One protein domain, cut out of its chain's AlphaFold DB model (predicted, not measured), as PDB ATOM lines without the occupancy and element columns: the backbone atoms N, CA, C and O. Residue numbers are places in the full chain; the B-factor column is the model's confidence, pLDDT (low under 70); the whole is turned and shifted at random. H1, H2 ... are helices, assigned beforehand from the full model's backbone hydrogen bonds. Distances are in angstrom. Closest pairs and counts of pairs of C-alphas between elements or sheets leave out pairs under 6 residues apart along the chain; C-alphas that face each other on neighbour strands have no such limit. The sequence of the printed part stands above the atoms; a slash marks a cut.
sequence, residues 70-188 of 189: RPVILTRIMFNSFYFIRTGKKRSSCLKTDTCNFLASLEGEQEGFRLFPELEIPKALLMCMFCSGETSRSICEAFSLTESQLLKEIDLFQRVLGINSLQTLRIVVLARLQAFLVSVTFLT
ATOM      1  N   ARG A  70     314.972 285.426 182.161       95.81
ATOM      2  CA  ARG A  70     313.601 285.186 182.633       95.81
ATOM      3  C   ARG A  70     312.540 285.542 181.581       95.81
ATOM      4  O   ARG A  70     311.774 284.648 181.221       95.81
ATOM      5  N   PRO A  71     312.448 286.794 181.085       96.12
ATOM      6  CA  PRO A  71     311.402 287.131 180.132       96.12
ATOM      7  C   PRO A  71     311.538 286.365 178.815       96.12
ATOM      8  O   PRO A  71     310.518 286.015 178.236       96.12
ATOM      9  N   VAL A  72     312.754 286.034 178.372       96.56
ATOM     10  CA  VAL A  72     312.985 285.237 177.154       96.56
ATOM     11  C   VAL A  72     312.471 283.808 177.308       96.56
ATOM     12  O   VAL A  72     311.722 283.331 176.457       96.56
ATOM     13  N   ILE A  73     312.826 283.141 178.411       96.19
ATOM     14  CA  ILE A  73     312.399 281.767 178.691       96.19
ATOM     15  C   ILE A  73     310.873 281.692 178.771       96.19
ATOM     16  O   ILE A  73     310.256 280.877 178.085       96.19
ATOM     17  N   LEU A  74     310.259 282.575 179.566       96.62
ATOM     18  CA  LEU A  74     308.805 282.595 179.728       96.62
ATOM     19  C   LEU A  74     308.097 282.957 178.417       96.62
ATOM     20  O   LEU A  74     307.108 282.314 178.073       96.62
ATOM     21  N   THR A  75     308.635 283.910 177.646       96.88
ATOM     22  CA  THR A  75     308.098 284.257 176.321       96.88
ATOM     23  C   THR A  75     308.145 283.054 175.395       96.88
ATOM     24  O   THR A  75     307.142 282.761 174.758       96.88
ATOM     25  N   ARG A  76     309.258 282.309 175.332       95.56
ATOM     26  CA  ARG A  76     309.347 281.128 174.463       95.56
ATOM     27  C   ARG A  76     308.336 280.055 174.852       95.56
ATOM     28  O   ARG A  76     307.688 279.504 173.963       95.56
ATOM     29  N   ILE A  77     308.162 279.781 176.142       94.06
ATOM     30  CA  ILE A  77     307.172 278.805 176.627       94.06
ATOM     31  C   ILE A  77     305.753 279.254 176.253       94.06
ATOM     32  O   ILE A  77     305.032 278.520 175.582       94.06
ATOM     33  N   MET A  78     305.371 280.480 176.623       94.81
ATOM     34  CA  MET A  78     304.029 281.008 176.360       94.81
ATOM     35  C   MET A  78     303.746 281.145 174.864       94.81
ATOM     36  O   MET A  78     302.651 280.829 174.410       94.81
ATOM     37  N   PHE A  79     304.737 281.566 174.079       94.56
ATOM     38  CA  PHE A  79     304.601 281.684 172.635       94.56
ATOM     39  C   PHE A  79     304.421 280.318 171.961       94.56
ATOM     40  O   PHE A  79     303.656 280.218 171.011       94.56
ATOM     41  N   ASN A  80     305.049 279.250 172.465       93.25
ATOM     42  CA  ASN A  80     304.780 277.890 171.984       93.25
ATOM     43  C   ASN A  80     303.322 277.472 172.237       93.25
ATOM     44  O   ASN A  80     302.689 276.908 171.344       93.25
ATOM     45  N   SER A  81     302.771 277.784 173.415       91.56
ATOM     46  CA  SER A  81     301.354 277.544 173.719       91.56
ATOM     47  C   SER A  81     300.432 278.371 172.823       91.56
ATOM     48  O   SER A  81     299.513 277.820 172.224       91.56
ATOM     49  N   PHE A  82     300.710 279.668 172.674       91.81
ATOM     50  CA  PHE A  82     299.985 280.564 171.772       91.81
ATOM     51  C   PHE A  82     299.996 280.046 170.331       91.81
ATOM     52  O   PHE A  82     298.947 279.934 169.705       91.81
ATOM     53  N   TYR A  83     301.172 279.677 169.825       92.44
ATOM     54  CA  TYR A  83     301.347 279.133 168.484       92.44
ATOM     55  C   TYR A  83     300.519 277.858 168.288       92.44
ATOM     56  O   TYR A  83     299.859 277.712 167.262       92.44
ATOM     57  N   PHE A  84     300.517 276.951 169.269       91.56
ATOM     58  CA  PHE A  84     299.723 275.726 169.202       91.56
ATOM     59  C   PHE A  84     298.219 276.010 169.190       91.56
ATOM     60  O   PHE A  84     297.518 275.479 168.336       91.56
ATOM     61  N   ILE A  85     297.735 276.880 170.082       88.56
ATOM     62  CA  ILE A  85     296.324 277.298 170.124       88.56
ATOM     63  C   ILE A  85     295.913 277.915 168.785       88.56
ATOM     64  O   ILE A  85     294.842 277.619 168.269       88.56
ATOM     65  N   ARG A  86     296.785 278.745 168.205       86.38
ATOM     66  CA  ARG A  86     296.509 279.462 166.960       86.38
ATOM     67  C   ARG A  86     296.504 278.557 165.732       86.38
ATOM     68  O   ARG A  86     295.648 278.709 164.872       86.38
ATOM     69  N   THR A  87     297.487 277.667 165.624       89.62
ATOM     70  CA  THR A  87     297.757 276.909 164.388       89.62
ATOM     71  C   THR A  87     297.289 275.456 164.442       89.62
ATOM     72  O   THR A  87     297.335 274.761 163.429       89.62
ATOM     73  N   GLY A  88     296.934 274.949 165.627       90.12
ATOM     74  CA  GLY A  88     296.713 273.522 165.882       90.12
ATOM     75  C   GLY A  88     297.980 272.661 165.763       90.12
ATOM     76  O   GLY A  88     297.909 271.436 165.863       90.12
ATOM     77  N   LYS A  89     299.154 273.270 165.536       91.06
ATOM     78  CA  LYS A  89     300.423 272.581 165.273       91.06
ATOM     79  C   LYS A  89     301.451 272.916 166.344       91.06
ATOM     80  O   LYS A  89     301.532 274.035 166.841       91.06
ATOM     81  N   LYS A  90     302.282 271.936 166.696       91.25
ATOM     82  CA  LYS A  90     303.481 272.193 167.502       91.25
ATOM     83  C   LYS A  90     304.511 272.914 166.637       91.25
ATOM     84  O   LYS A  90     304.591 272.653 165.436       91.25
ATOM     85  N   ARG A  91     305.302 273.788 167.257       90.75
ATOM     86  CA  ARG A  91     306.464 274.390 166.601       90.75
ATOM     87  C   ARG A  91     307.471 273.311 166.210       90.75
ATOM     88  O   ARG A  91     307.644 272.322 166.925       90.75
ATOM     89  N   SER A  92     308.085 273.497 165.054       88.31
ATOM     90  CA  SER A  92     309.125 272.629 164.517       88.31
ATOM     91  C   SER A  92     310.514 273.152 164.898       88.31
ATOM     92  O   SER A  92     310.659 274.188 165.542       88.31
ATOM     93  N   SER A  93     311.562 272.445 164.481       84.31
ATOM     94  CA  SER A  93     312.940 272.942 164.581       84.31
ATOM     95  C   SER A  93     313.274 274.019 163.537       84.31
ATOM     96  O   SER A  93     314.355 274.599 163.592       84.31
ATOM     97  N   CYS A  94     312.374 274.296 162.584       90.38
ATOM     98  CA  CYS A  94     312.589 275.243 161.496       90.38
ATOM     99  C   CYS A  94     311.671 276.464 161.641       90.38
ATOM    100  O   CYS A  94     310.472 276.405 161.357       90.38
ATOM    101  N   LEU A  95     312.255 277.608 162.009       92.38
ATOM    102  CA  LEU A  95     311.507 278.850 162.227       92.38
ATOM    103  C   LEU A  95     310.787 279.345 160.963       92.38
ATOM    104  O   LEU A  95     309.699 279.911 161.048       92.38
ATOM    105  N   LYS A  96     311.361 279.097 159.781       93.88
ATOM    106  CA  LYS A  96     310.740 279.436 158.495       93.88
ATOM    107  C   LYS A  96     309.444 278.654 158.279       93.88
ATOM    108  O   LYS A  96     308.417 279.246 157.962       93.88
ATOM    109  N   THR A  97     309.474 277.344 158.521       94.00
ATOM    110  CA  THR A  97     308.286 276.483 158.447       94.00
ATOM    111  C   THR A  97     307.224 276.924 159.449       94.00
ATOM    112  O   THR A  97     306.046 276.995 159.097       94.00
ATOM    113  N   ASP A  98     307.625 277.261 160.676       93.44
ATOM    114  CA  ASP A  98     306.707 277.776 161.694       93.44
ATOM    115  C   ASP A  98     306.054 279.094 161.255       93.44
ATOM    116  O   ASP A  98     304.845 279.270 161.379       93.44
ATOM    117  N   THR A  99     306.837 280.006 160.679       93.81
ATOM    118  CA  THR A  99     306.354 281.297 160.167       93.81
ATOM    119  C   THR A  99     305.327 281.100 159.054       93.81
ATOM    120  O   THR A  99     304.239 281.667 159.115       93.81
ATOM    121  N   CYS A 100     305.623 280.243 158.070       92.88
ATOM    122  CA  CYS A 100     304.692 279.931 156.985       92.88
ATOM    123  C   CYS A 100     303.397 279.291 157.501       92.88
ATOM    124  O   CYS A 100     302.313 279.702 157.101       92.88
ATOM    125  N   ASN A 101     303.495 278.322 158.418       93.25
ATOM    126  CA  ASN A 101     302.324 277.692 159.033       93.25
ATOM    127  C   ASN A 101     301.469 278.704 159.805       93.25
ATOM    128  O   ASN A 101     300.243 278.649 159.729       93.25
ATOM    129  N   PHE A 102     302.106 279.618 160.541       92.62
ATOM    130  CA  PHE A 102     301.401 280.660 161.276       92.62
ATOM    131  C   PHE A 102     300.644 281.584 160.326       92.62
ATOM    132  O   PHE A 102     299.458 281.811 160.524       92.62
ATOM    133  N   LEU A 103     301.302 282.085 159.280       90.44
ATOM    134  CA  LEU A 103     300.672 282.991 158.320       90.44
ATOM    135  C   LEU A 103     299.548 282.305 157.533       90.44
ATOM    136  O   LEU A 103     298.486 282.896 157.380       90.44
ATOM    137  N   ALA A 104     299.730 281.043 157.134       89.56
ATOM    138  CA  ALA A 104     298.686 280.259 156.476       89.56
ATOM    139  C   ALA A 104     297.460 280.034 157.380       89.56
ATOM    140  O   ALA A 104     296.338 279.999 156.892       89.56
ATOM    141  N   SER A 105     297.643 279.940 158.705       87.94
ATOM    142  CA  SER A 105     296.513 279.828 159.646       87.94
ATOM    143  C   SER A 105     295.643 281.089 159.734       87.94
ATOM    144  O   SER A 105     294.573 281.046 160.330       87.94
ATOM    145  N   LEU A 106     296.092 282.211 159.159       82.88
ATOM    146  CA  LEU A 106     295.337 283.465 159.112       82.88
ATOM    147  C   LEU A 106     294.405 283.542 157.893       82.88
ATOM    148  O   LEU A 106     293.520 284.398 157.860       82.88
ATOM    149  N   GLU A 107     294.617 282.698 156.878       71.62
ATOM    150  CA  GLU A 107     293.831 282.700 155.645       71.62
ATOM    151  C   GLU A 107     292.393 282.244 155.944       71.62
ATOM    152  O   GLU A 107     292.123 281.060 156.126       71.62
ATOM    153  N   GLY A 108     291.462 283.202 156.020       64.69
ATOM    154  CA  GLY A 108     290.035 282.944 156.250       64.69
ATOM    155  C   GLY A 108     289.437 283.602 157.496       64.69
ATOM    156  O   GLY A 108     288.222 283.551 157.670       64.69
ATOM    157  N   GLU A 109     290.238 284.266 158.335       67.75
ATOM    158  CA  GLU A 109     289.729 284.980 159.511       67.75
ATOM    159  C   GLU A 109     289.626 286.491 159.282       67.75
ATOM    160  O   GLU A 109     290.617 287.160 158.994       67.75
ATOM    161  N   GLN A 110     288.424 287.050 159.468       52.97
ATOM    162  CA  GLN A 110     288.202 288.500 159.375       52.97
ATOM    163  C   GLN A 110     288.527 289.254 160.678       52.97
ATOM    164  O   GLN A 110     288.886 290.427 160.624       52.97
ATOM    165  N   GLU A 111     288.492 288.580 161.833       54.91
ATOM    166  CA  GLU A 111     288.724 289.177 163.161       54.91
ATOM    167  C   GLU A 111     289.665 288.326 164.031       54.91
ATOM    168  O   GLU A 111     289.404 288.056 165.203       54.91
ATOM    169  N   GLY A 112     290.786 287.870 163.470       56.94
ATOM    170  CA  GLY A 112     291.798 287.169 164.264       56.94
ATOM    171  C   GLY A 112     292.284 288.047 165.426       56.94
ATOM    172  O   GLY A 112     292.794 289.148 165.201       56.94
ATOM    173  N   PHE A 113     292.131 287.569 166.667       62.12
ATOM    174  CA  PHE A 113     292.523 288.295 167.878       62.12
ATOM    175  C   PHE A 113     294.000 288.712 167.798       62.12
ATOM    176  O   PHE A 113     294.899 287.876 167.673       62.12
ATOM    177  N   ARG A 114     294.266 290.023 167.852       78.12
ATOM    178  CA  ARG A 114     295.616 290.576 167.686       78.12
ATOM    179  C   ARG A 114     296.287 290.768 169.038       78.12
ATOM    180  O   ARG A 114     295.891 291.624 169.818       78.12
ATOM    181  N   LEU A 115     297.369 290.027 169.270       85.94
ATOM    182  CA  LEU A 115     298.235 290.210 170.440       85.94
ATOM    183  C   LEU A 115     298.862 291.622 170.491       85.94
ATOM    184  O   LEU A 115     299.081 292.189 171.562       85.94
ATOM    185  N   PHE A 116     299.126 292.191 169.312       91.56
ATOM    186  CA  PHE A 116     299.637 293.547 169.113       91.56
ATOM    187  C   PHE A 116     298.818 294.238 168.023       91.56
ATOM    188  O   PHE A 116     299.181 294.145 166.852       91.56
ATOM    189  N   PRO A 117     297.686 294.878 168.365       90.25
ATOM    190  CA  PRO A 117     296.862 295.580 167.381       90.25
ATOM    191  C   PRO A 117     297.597 296.744 166.700       90.25
ATOM    192  O   PRO A 117     297.227 297.126 165.593       90.25
ATOM    193  N   GLU A 118     298.649 297.272 167.328       93.56
ATOM    194  CA  GLU A 118     299.484 298.364 166.820       93.56
ATOM    195  C   GLU A 118     300.416 297.932 165.676       93.56
ATOM    196  O   GLU A 118     301.026 298.776 165.022       93.56
ATOM    197  N   LEU A 119     300.557 296.623 165.449       92.94
ATOM    198  CA  LEU A 119     301.459 296.053 164.458       92.94
ATOM    199  C   LEU A 119     300.697 295.185 163.456       92.94
ATOM    200  O   LEU A 119     299.711 294.515 163.769       92.94
ATOM    201  N   GLU A 120     301.216 295.144 162.234       91.38
ATOM    202  CA  GLU A 120     300.838 294.116 161.270       91.38
ATOM    203  C   GLU A 120     301.212 292.729 161.807       91.38
ATOM    204  O   GLU A 120     302.225 292.563 162.491       91.38
ATOM    205  N   ILE A 121     300.422 291.708 161.466       90.69
ATOM    206  CA  ILE A 121     300.597 290.358 162.019       90.69
ATOM    207  C   ILE A 121     302.011 289.792 161.769       90.69
ATOM    208  O   ILE A 121     302.602 289.290 162.727       90.69
ATOM    209  N   PRO A 122     302.618 289.915 160.568       92.19
ATOM    210  CA  PRO A 122     303.993 289.459 160.353       92.19
ATOM    211  C   PRO A 122     305.016 290.168 161.253       92.19
ATOM    212  O   PRO A 122     305.937 289.530 161.759       92.19
ATOM    213  N   LYS A 123     304.835 291.469 161.518       94.69
ATOM    214  CA  LYS A 123     305.704 292.253 162.410       94.69
ATOM    215  C   LYS A 123     305.522 291.853 163.873       94.69
ATOM    216  O   LYS A 123     306.503 291.677 164.591       94.69
ATOM    217  N   ALA A 124     304.280 291.638 164.306       94.50
ATOM    218  CA  ALA A 124     303.986 291.112 165.636       94.50
ATOM    219  C   ALA A 124     304.604 289.717 165.841       94.50
ATOM    220  O   ALA A 124     305.168 289.436 166.901       94.50
ATOM    221  N   LEU A 125     304.549 288.862 164.815       94.56
ATOM    222  CA  LEU A 125     305.165 287.539 164.821       94.56
ATOM    223  C   LEU A 125     306.695 287.625 164.919       94.56
ATOM    224  O   LEU A 125     307.275 286.970 165.786       94.56
ATOM    225  N   LEU A 126     307.331 288.474 164.098       96.62
ATOM    226  CA  LEU A 126     308.773 288.759 164.155       96.62
ATOM    227  C   LEU A 126     309.186 289.172 165.572       96.62
ATOM    228  O   LEU A 126     310.118 288.608 166.145       96.62
ATOM    229  N   MET A 127     308.452 290.119 166.162       96.75
ATOM    230  CA  MET A 127     308.712 290.623 167.507       96.75
ATOM    231  C   MET A 127     308.590 289.528 168.574       96.75
ATOM    232  O   MET A 127     309.438 289.448 169.465       96.75
ATOM    233  N   CYS A 128     307.574 288.663 168.486       95.88
ATOM    234  CA  CYS A 128     307.405 287.538 169.409       95.88
ATOM    235  C   CYS A 128     308.553 286.529 169.289       95.88
ATOM    236  O   CYS A 128     309.102 286.106 170.306       95.88
ATOM    237  N   MET A 129     308.954 286.181 168.063       94.69
ATOM    238  CA  MET A 129     310.068 285.261 167.816       94.69
ATOM    239  C   MET A 129     311.390 285.836 168.337       94.69
ATOM    240  O   MET A 129     312.098 285.158 169.085       94.69
ATOM    241  N   PHE A 130     311.666 287.113 168.067       95.56
ATOM    242  CA  PHE A 130     312.820 287.820 168.621       95.56
ATOM    243  C   PHE A 130     312.819 287.834 170.157       95.56
ATOM    244  O   PHE A 130     313.803 287.458 170.797       95.56
ATOM    245  N   CYS A 131     311.698 288.200 170.783       96.12
ATOM    246  CA  CYS A 131     311.600 288.248 172.244       96.12
ATOM    247  C   CYS A 131     311.634 286.861 172.898       96.12
ATOM    248  O   CYS A 131     312.009 286.755 174.065       96.12
ATOM    249  N   SER A 132     311.314 285.801 172.151       94.56
ATOM    250  CA  SER A 132     311.485 284.412 172.581       94.56
ATOM    251  C   SER A 132     312.939 283.922 172.510       94.56
ATOM    252  O   SER A 132     313.206 282.766 172.833       94.56
ATOM    253  N   GLY A 133     313.886 284.776 172.107       93.31
ATOM    254  CA  GLY A 133     315.319 284.474 172.084       93.31
ATOM    255  C   GLY A 133     315.751 283.597 170.913       93.31
ATOM    256  O   GLY A 133     316.737 282.874 171.040       93.31
ATOM    257  N   GLU A 134     314.983 283.575 169.814       93.25
ATOM    258  CA  GLU A 134     315.475 282.967 168.571       93.25
ATOM    259  C   GLU A 134     316.705 283.722 168.074       93.25
ATOM    260  O   GLU A 134     316.795 284.938 168.234       93.25
ATOM    261  N   THR A 135     317.651 282.996 167.478       92.25
ATOM    262  CA  THR A 135     318.887 283.620 166.996       92.25
ATOM    263  C   THR A 135     318.581 284.609 165.878       92.25
ATOM    264  O   THR A 135     317.705 284.365 165.037       92.25
ATOM    265  N   SER A 136     319.349 285.698 165.824       93.44
ATOM    266  CA  SER A 136     319.216 286.714 164.776       93.44
ATOM    267  C   SER A 136     319.306 286.095 163.374       93.44
ATOM    268  O   SER A 136     318.520 286.435 162.488       93.44
ATOM    269  N   ARG A 137     320.183 285.095 163.201       93.56
ATOM    270  CA  ARG A 137     320.329 284.314 161.963       93.56
ATOM    271  C   ARG A 137     319.042 283.583 161.573       93.56
ATOM    272  O   ARG A 137     318.595 283.717 160.436       93.56
ATOM    273  N   SER A 138     318.446 282.824 162.495       93.62
ATOM    274  CA  SER A 138     317.213 282.068 162.226       93.62
ATOM    275  C   SER A 138     316.041 282.988 161.892       93.62
ATOM    276  O   SER A 138     315.237 282.664 161.021       93.62
ATOM    277  N   ILE A 139     315.951 284.144 162.556       96.00
ATOM    278  CA  ILE A 139     314.926 285.157 162.279       96.00
ATOM    279  C   ILE A 139     315.122 285.749 160.881       96.00
ATOM    280  O   ILE A 139     314.176 285.801 160.097       96.00
ATOM    281  N   CYS A 140     316.349 286.156 160.547       96.44
ATOM    282  CA  CYS A 140     316.678 286.695 159.228       96.44
ATOM    283  C   CYS A 140     316.315 285.707 158.110       96.44
ATOM    284  O   CYS A 140     315.687 286.091 157.127       96.44
ATOM    285  N   GLU A 141     316.621 284.421 158.291       95.38
ATOM    286  CA  GLU A 141     316.253 283.370 157.339       95.38
ATOM    287  C   GLU A 141     314.732 283.167 157.229       95.38
ATOM    288  O   GLU A 141     314.196 283.061 156.123       95.38
ATOM    289  N   ALA A 142     314.021 283.132 158.360       95.94
ATOM    290  CA  ALA A 142     312.579 282.894 158.391       95.94
ATOM    291  C   ALA A 142     311.772 284.023 157.735       95.94
ATOM    292  O   ALA A 142     310.788 283.750 157.049       95.94
ATOM    293  N   PHE A 143     312.213 285.272 157.901       96.25
ATOM    294  CA  PHE A 143     311.527 286.461 157.387       96.25
ATOM    295  C   PHE A 143     312.169 287.047 156.124       96.25
ATOM    296  O   PHE A 143     311.698 288.061 155.620       96.25
ATOM    297  N   SER A 144     313.214 286.408 155.585       96.06
ATOM    298  CA  SER A 144     313.974 286.901 154.424       96.06
ATOM    299  C   SER A 144     314.509 288.329 154.626       96.06
ATOM    300  O   SER A 144     314.420 289.178 153.740       96.06
ATOM    301  N   LEU A 145     315.052 288.589 155.816       96.81
ATOM    302  CA  LEU A 145     315.628 289.871 156.217       96.81
ATOM    303  C   LEU A 145     317.154 289.784 156.287       96.81
ATOM    304  O   LEU A 145     317.734 288.726 156.513       96.81
ATOM    305  N   THR A 146     317.809 290.929 156.146       97.19
ATOM    306  CA  THR A 146     319.207 291.130 156.547       97.19
ATOM    307  C   THR A 146     319.285 291.541 158.020       97.19
ATOM    308  O   THR A 146     318.327 292.091 158.566       97.19
ATOM    309  N   GLU A 147     320.445 291.374 158.660       95.12
ATOM    310  CA  GLU A 147     320.648 291.814 160.052       95.12
ATOM    311  C   GLU A 147     320.376 293.317 160.239       95.12
ATOM    312  O   GLU A 147     319.748 293.727 161.212       95.12
ATOM    313  N   SER A 148     320.763 294.152 159.267       96.75
ATOM    314  CA  SER A 148     320.468 295.592 159.299       96.75
ATOM    315  C   SER A 148     318.965 295.882 159.251       96.75
ATOM    316  O   SER A 148     318.491 296.805 159.913       96.75
ATOM    317  N   GLN A 149     318.195 295.100 158.488       97.69
ATOM    318  CA  GLN A 149     316.737 295.220 158.468       97.69
ATOM    319  C   GLN A 149     316.118 294.741 159.780       97.69
ATOM    320  O   GLN A 149     315.218 295.406 160.282       97.69
ATOM    321  N   LEU A 150     316.627 293.656 160.371       96.88
ATOM    322  CA  LEU A 150     316.168 293.186 161.678       96.88
ATOM    323  C   LEU A 150     316.351 294.263 162.760       96.88
ATOM    324  O   LEU A 150     315.418 294.529 163.511       96.88
ATOM    325  N   LEU A 151     317.504 294.938 162.799       95.69
ATOM    326  CA  LEU A 151     317.738 296.048 163.733       95.69
ATOM    327  C   LEU A 151     316.750 297.205 163.522       95.69
ATOM    328  O   LEU A 151     316.189 297.714 164.488       95.69
ATOM    329  N   LYS A 152     316.458 297.567 162.266       97.38
ATOM    330  CA  LYS A 152     315.451 298.597 161.950       97.38
ATOM    331  C   LYS A 152     314.042 298.201 162.396       97.38
ATOM    332  O   LYS A 152     313.285 299.063 162.838       97.38
ATOM    333  N   GLU A 153     313.676 296.926 162.274       97.62
ATOM    334  CA  GLU A 153     312.390 296.418 162.763       97.62
ATOM    335  C   GLU A 153     312.322 296.449 164.296       97.62
ATOM    336  O   GLU A 153     311.313 296.863 164.859       97.62
ATOM    337  N   ILE A 154     313.412 296.109 164.986       96.12
ATOM    338  CA  ILE A 154     313.508 296.224 166.447       96.12
ATOM    339  C   ILE A 154     313.320 297.682 166.900       96.12
ATOM    340  O   ILE A 154     312.509 297.943 167.794       96.12
ATOM    341  N   ASP A 155     314.000 298.632 166.250       96.56
ATOM    342  CA  ASP A 155     313.849 300.067 166.524       96.56
ATOM    343  C   ASP A 155     312.411 300.548 166.257       96.56
ATOM    344  O   ASP A 155     311.863 301.377 166.991       96.56
ATOM    345  N   LEU A 156     311.772 300.017 165.207       97.19
ATOM    346  CA  LEU A 156     310.371 300.288 164.901       97.19
ATOM    347  C   LEU A 156     309.456 299.787 166.024       97.19
ATOM    348  O   LEU A 156     308.579 300.536 166.449       97.19
ATOM    349  N   PHE A 157     309.655 298.566 166.528       97.38
ATOM    350  CA  PHE A 157     308.838 298.011 167.613       97.38
ATOM    351  C   PHE A 157     308.919 298.867 168.870       97.38
ATOM    352  O   PHE A 157     307.898 299.190 169.475       97.38
ATOM    353  N   GLN A 158     310.131 299.287 169.229       96.38
ATOM    354  CA  GLN A 158     310.365 300.189 170.349       96.38
ATOM    355  C   GLN A 158     309.637 301.522 170.162       96.38
ATOM    356  O   GLN A 158     308.949 301.979 171.072       96.38
ATOM    357  N   ARG A 159     309.708 302.109 168.964       97.19
ATOM    358  CA  ARG A 159     309.023 303.369 168.650       97.19
ATOM    359  C   ARG A 159     307.501 303.245 168.698       97.19
ATOM    360  O   ARG A 159     306.856 304.081 169.320       97.19
ATOM    361  N   VAL A 160     306.937 302.222 168.053       97.25
ATOM    362  CA  VAL A 160     305.481 302.003 167.975       97.25
ATOM    363  C   VAL A 160     304.890 301.750 169.360       97.25
ATOM    364  O   VAL A 160     303.816 302.257 169.668       97.25
ATOM    365  N   LEU A 161     305.601 301.007 170.212       95.75
ATOM    366  CA  LEU A 161     305.142 300.683 171.562       95.75
ATOM    367  C   LEU A 161     305.534 301.732 172.620       95.75
ATOM    368  O   LEU A 161     305.172 301.570 173.782       95.75
ATOM    369  N   GLY A 162     306.277 302.783 172.253       95.88
ATOM    370  CA  GLY A 162     306.750 303.807 173.194       95.88
ATOM    371  C   GLY A 162     307.735 303.271 174.243       95.88
ATOM    372  O   GLY A 162     307.679 303.656 175.410       95.88
ATOM    373  N   ILE A 163     308.611 302.343 173.850       95.38
ATOM    374  CA  ILE A 163     309.536 301.621 174.730       95.38
ATOM    375  C   ILE A 163     310.987 302.034 174.459       95.38
ATOM    376  O   ILE A 163     311.433 302.043 173.321       95.38
ATOM    377  N   ASN A 164     311.768 302.246 175.524       92.75
ATOM    378  CA  ASN A 164     313.148 302.747 175.422       92.75
ATOM    379  C   ASN A 164     314.237 301.675 175.607       92.75
ATOM    380  O   ASN A 164     315.423 301.990 175.592       92.75
ATOM    381  N   SER A 165     313.873 300.408 175.845       93.25
ATOM    382  CA  SER A 165     314.859 299.338 176.047       93.25
ATOM    383  C   SER A 165     314.382 297.982 175.531       93.25
ATOM    384  O   SER A 165     313.189 297.672 175.563       93.25
ATOM    385  N   LEU A 166     315.323 297.139 175.098       92.81
ATOM    386  CA  LEU A 166     315.041 295.758 174.687       92.81
ATOM    387  C   LEU A 166     314.500 294.904 175.836       92.81
ATOM    388  O   LEU A 166     313.693 293.999 175.625       92.81
ATOM    389  N   GLN A 167     314.933 295.188 177.064       92.62
ATOM    390  CA  GLN A 167     314.436 294.489 178.242       92.62
ATOM    391  C   GLN A 167     312.949 294.780 178.456       92.62
ATOM    392  O   GLN A 167     312.164 293.856 178.659       92.62
ATOM    393  N   THR A 168     312.552 296.048 178.361       94.31
ATOM    394  CA  THR A 168     311.150 296.456 178.468       94.31
ATOM    395  C   THR A 168     310.319 295.868 177.328       94.31
ATOM    396  O   THR A 168     309.218 295.393 177.587       94.31
ATOM    397  N   LEU A 169     310.857 295.803 176.102       95.62
ATOM    398  CA  LEU A 169     310.183 295.159 174.969       95.62
ATOM    399  C   LEU A 169     309.849 293.692 175.280       95.62
ATOM    400  O   LEU A 169     308.698 293.280 175.162       95.62
ATOM    401  N   ARG A 170     310.828 292.923 175.769       95.62
ATOM    402  CA  ARG A 170     310.633 291.517 176.165       95.62
ATOM    403  C   ARG A 170     309.608 291.360 177.292       95.62
ATOM    404  O   ARG A 170     308.811 290.429 177.260       95.62
ATOM    405  N   ILE A 171     309.608 292.267 178.271       95.25
ATOM    406  CA  ILE A 171     308.625 292.265 179.366       95.25
ATOM    407  C   ILE A 171     307.214 292.543 178.836       95.25
ATOM    408  O   ILE A 171     306.283 291.841 179.216       95.25
ATOM    409  N   VAL A 172     307.049 293.524 177.942       96.31
ATOM    410  CA  VAL A 172     305.749 293.842 177.331       96.31
ATOM    411  C   VAL A 172     305.235 292.666 176.508       96.31
ATOM    412  O   VAL A 172     304.058 292.317 176.619       96.31
ATOM    413  N   VAL A 173     306.112 292.007 175.743       96.50
ATOM    414  CA  VAL A 173     305.734 290.815 174.980       96.50
ATOM    415  C   VAL A 173     305.272 289.684 175.883       96.50
ATOM    416  O   VAL A 173     304.193 289.131 175.661       96.50
ATOM    417  N   LEU A 174     306.030 289.397 176.938       96.88
ATOM    418  CA  LEU A 174     305.640 288.408 177.932       96.88
ATOM    419  C   LEU A 174     304.288 288.748 178.577       96.88
ATOM    420  O   LEU A 174     303.411 287.891 178.651       96.88
ATOM    421  N   ALA A 175     304.105 289.992 179.024       96.12
ATOM    422  CA  ALA A 175     302.896 290.425 179.716       96.12
ATOM    423  C   ALA A 175     301.649 290.286 178.831       96.12
ATOM    424  O   ALA A 175     300.619 289.790 179.290       96.12
ATOM    425  N   ARG A 176     301.742 290.665 177.549       95.00
ATOM    426  CA  ARG A 176     300.621 290.515 176.610       95.00
ATOM    427  C   ARG A 176     300.340 289.055 176.269       95.00
ATOM    428  O   ARG A 176     299.173 288.680 176.226       95.00
ATOM    429  N   LEU A 177     301.369 288.221 176.085       94.75
ATOM    430  CA  LEU A 177     301.185 286.774 175.897       94.75
ATOM    431  C   LEU A 177     300.484 286.142 177.097       94.75
ATOM    432  O   LEU A 177     299.557 285.354 176.924       94.75
ATOM    433  N   GLN A 178     300.890 286.516 178.309       93.88
ATOM    434  CA  GLN A 178     300.265 286.033 179.532       93.88
ATOM    435  C   GLN A 178     298.796 286.461 179.612       93.88
ATOM    436  O   GLN A 178     297.931 285.614 179.826       93.88
ATOM    437  N   ALA A 179     298.500 287.746 179.388       92.12
ATOM    438  CA  ALA A 179     297.129 288.257 179.376       92.12
ATOM    439  C   ALA A 179     296.258 287.543 178.329       92.12
ATOM    440  O   ALA A 179     295.124 287.162 178.620       92.12
ATOM    441  N   PHE A 180     296.811 287.289 177.139       89.69
ATOM    442  CA  PHE A 180     296.128 286.537 176.092       89.69
ATOM    443  C   PHE A 180     295.797 285.107 176.533       89.69
ATOM    444  O   PHE A 180     294.639 284.699 176.472       89.69
ATOM    445  N   LEU A 181     296.780 284.344 177.015       90.00
ATOM    446  CA  LEU A 181     296.564 282.947 177.409       90.00
ATOM    447  C   LEU A 181     295.569 282.818 178.572       90.00
ATOM    448  O   LEU A 181     294.775 281.877 178.610       90.00
ATOM    449  N   VAL A 182     295.560 283.793 179.484       89.12
ATOM    450  CA  VAL A 182     294.538 283.894 180.530       89.12
ATOM    451  C   VAL A 182     293.152 284.098 179.912       89.12
ATOM    452  O   VAL A 182     292.229 283.370 180.263       89.12
ATOM    453  N   SER A 183     293.001 285.018 178.952       85.12
ATOM    454  CA  SER A 183     291.702 285.275 178.307       85.12
ATOM    455  C   SER A 183     291.133 284.047 177.586       85.12
ATOM    456  O   SER A 183     289.951 283.753 177.730       85.12
ATOM    457  N   VAL A 184     291.981 283.262 176.910       81.69
ATOM    458  CA  VAL A 184     291.574 282.006 176.252       81.69
ATOM    459  C   VAL A 184     291.020 280.997 177.258       81.69
ATOM    460  O   VAL A 184     290.071 280.286 176.950       81.69
ATOM    461  N   THR A 185     291.572 280.958 178.473       75.00
ATOM    462  CA  THR A 185     291.148 280.011 179.516       75.00
ATOM    463  C   THR A 185     289.759 280.343 180.079       75.00
ATOM    464  O   THR A 185     289.053 279.450 180.536       75.00
ATOM    465  N   PHE A 186     289.345 281.613 180.049       71.81
ATOM    466  CA  PHE A 186     288.049 282.055 180.583       71.81
ATOM    467  C   PHE A 186     286.940 282.166 179.529       71.81
ATOM    468  O   PHE A 186     285.775 282.265 179.901       71.81
ATOM    469  N   LEU A 187     287.275 282.113 178.236       59.62
ATOM    470  CA  LEU A 187     286.305 282.106 177.131       59.62
ATOM    471  C   LEU A 187     285.642 280.732 176.903       59.62
ATOM    472  O   LEU A 187     284.772 280.614 176.048       59.62
ATOM    473  N   THR A 188     286.041 279.696 177.646       52.03
ATOM    474  CA  THR A 188     285.492 278.329 177.549       52.03
ATOM    475  C   THR A 188     284.361 278.016 178.544       52.03
ATOM    476  O   THR A 188     284.122 276.841 178.818       52.03
TER     477      THR A 188
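Overview. This is residues 70 to 188 of the 189 residues of an uncharacterized protein of Cronobacter sakazakii (UniProt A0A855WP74). A short helix, H3, makes the core of a compact, all-helix body, and H1, H4, H5 and H6 pack round it, with H2 close to it and packed on H1 and H4. The longest helix, H6, crosses H1 and H3, and its last part reaches to one end of the longest axis, while residues 105 to 120 make a long loop between H2 and H3. The printed part has 119 residues with six named helices, H1 to H6 in order along the chain, and no named strand. The radius of gyration of the C-alphas is 13.7 A, and the C-alphas span 42 by 28 by 28 A.

Along the chain. H1 takes residues 70 to 87, 25.5 A long, from C-alpha 70 at (313.601, 285.186, 182.633). H2 follows with residues 95 to 104. H3 is residues 121 to 131, beginning at C-alpha 121 at (300.597, 290.358, 162.019). H4 is residues 136 to 143. H5, residues 147 to 161, is 21.3 A long. H6, residues 166 to 186, is 30.8 A long and ends at C-alpha 186 at (288.049, 282.055, 180.583).

Arrangement. H3 is the hub and touches four other helices. H1 touches it with residues 71 to 79 alone, opposite ways at a shallow tilt of 35.0 degrees, only just short of steep; the closest C-alphas, of Val 72 and Cys 131, are 5.9 A apart. H3 and H4 form a helical hairpin at a shallow tilt of 17 degrees, with the C-alphas of Phe 130 and Ile 139 closest at 7.2 A. H5 only just touches H3, with 3 pairs of C-alphas within 8 A, about perpendicular at 78 degrees; Met 127 and Phe 157 have the closest C-alphas, 7.4 A apart. H6 touches H3 with residues 169 to 173 alone, at a steep tilt of 65 degrees; the closest C-alphas, of Cys 131 and Arg 170, are 5.2 A apart. H1, H2 and H3 form a bundle, a group of helices running roughly along one another, in which H2 and H3 are close but not clearly touching. H2 touches H4, the C-alphas of Lys 96 and Ala 142 being closest at 3.9 A. H1 touches H6 at a steep tilt of 42 degrees, with the C-alphas of Thr 75 and Leu 174 closest at 5.1 A. Among the pairs that are apart are H1 and H5, and H2 and H6. In H1, H2, H3, H4, H5 and H6, every O i to N i+4 pair is within hydrogen-bond range.

Size, cuts and confidence. The two C-alphas farthest apart, of Ser 148 and Thr 188, are 43.1 A apart. The printed part has no cut. The link from H2 to H3, 16 residues, is long. The mean pLDDT of the printed part is 90.6, and residues 108 to 113 and 187 to 188 are under 70.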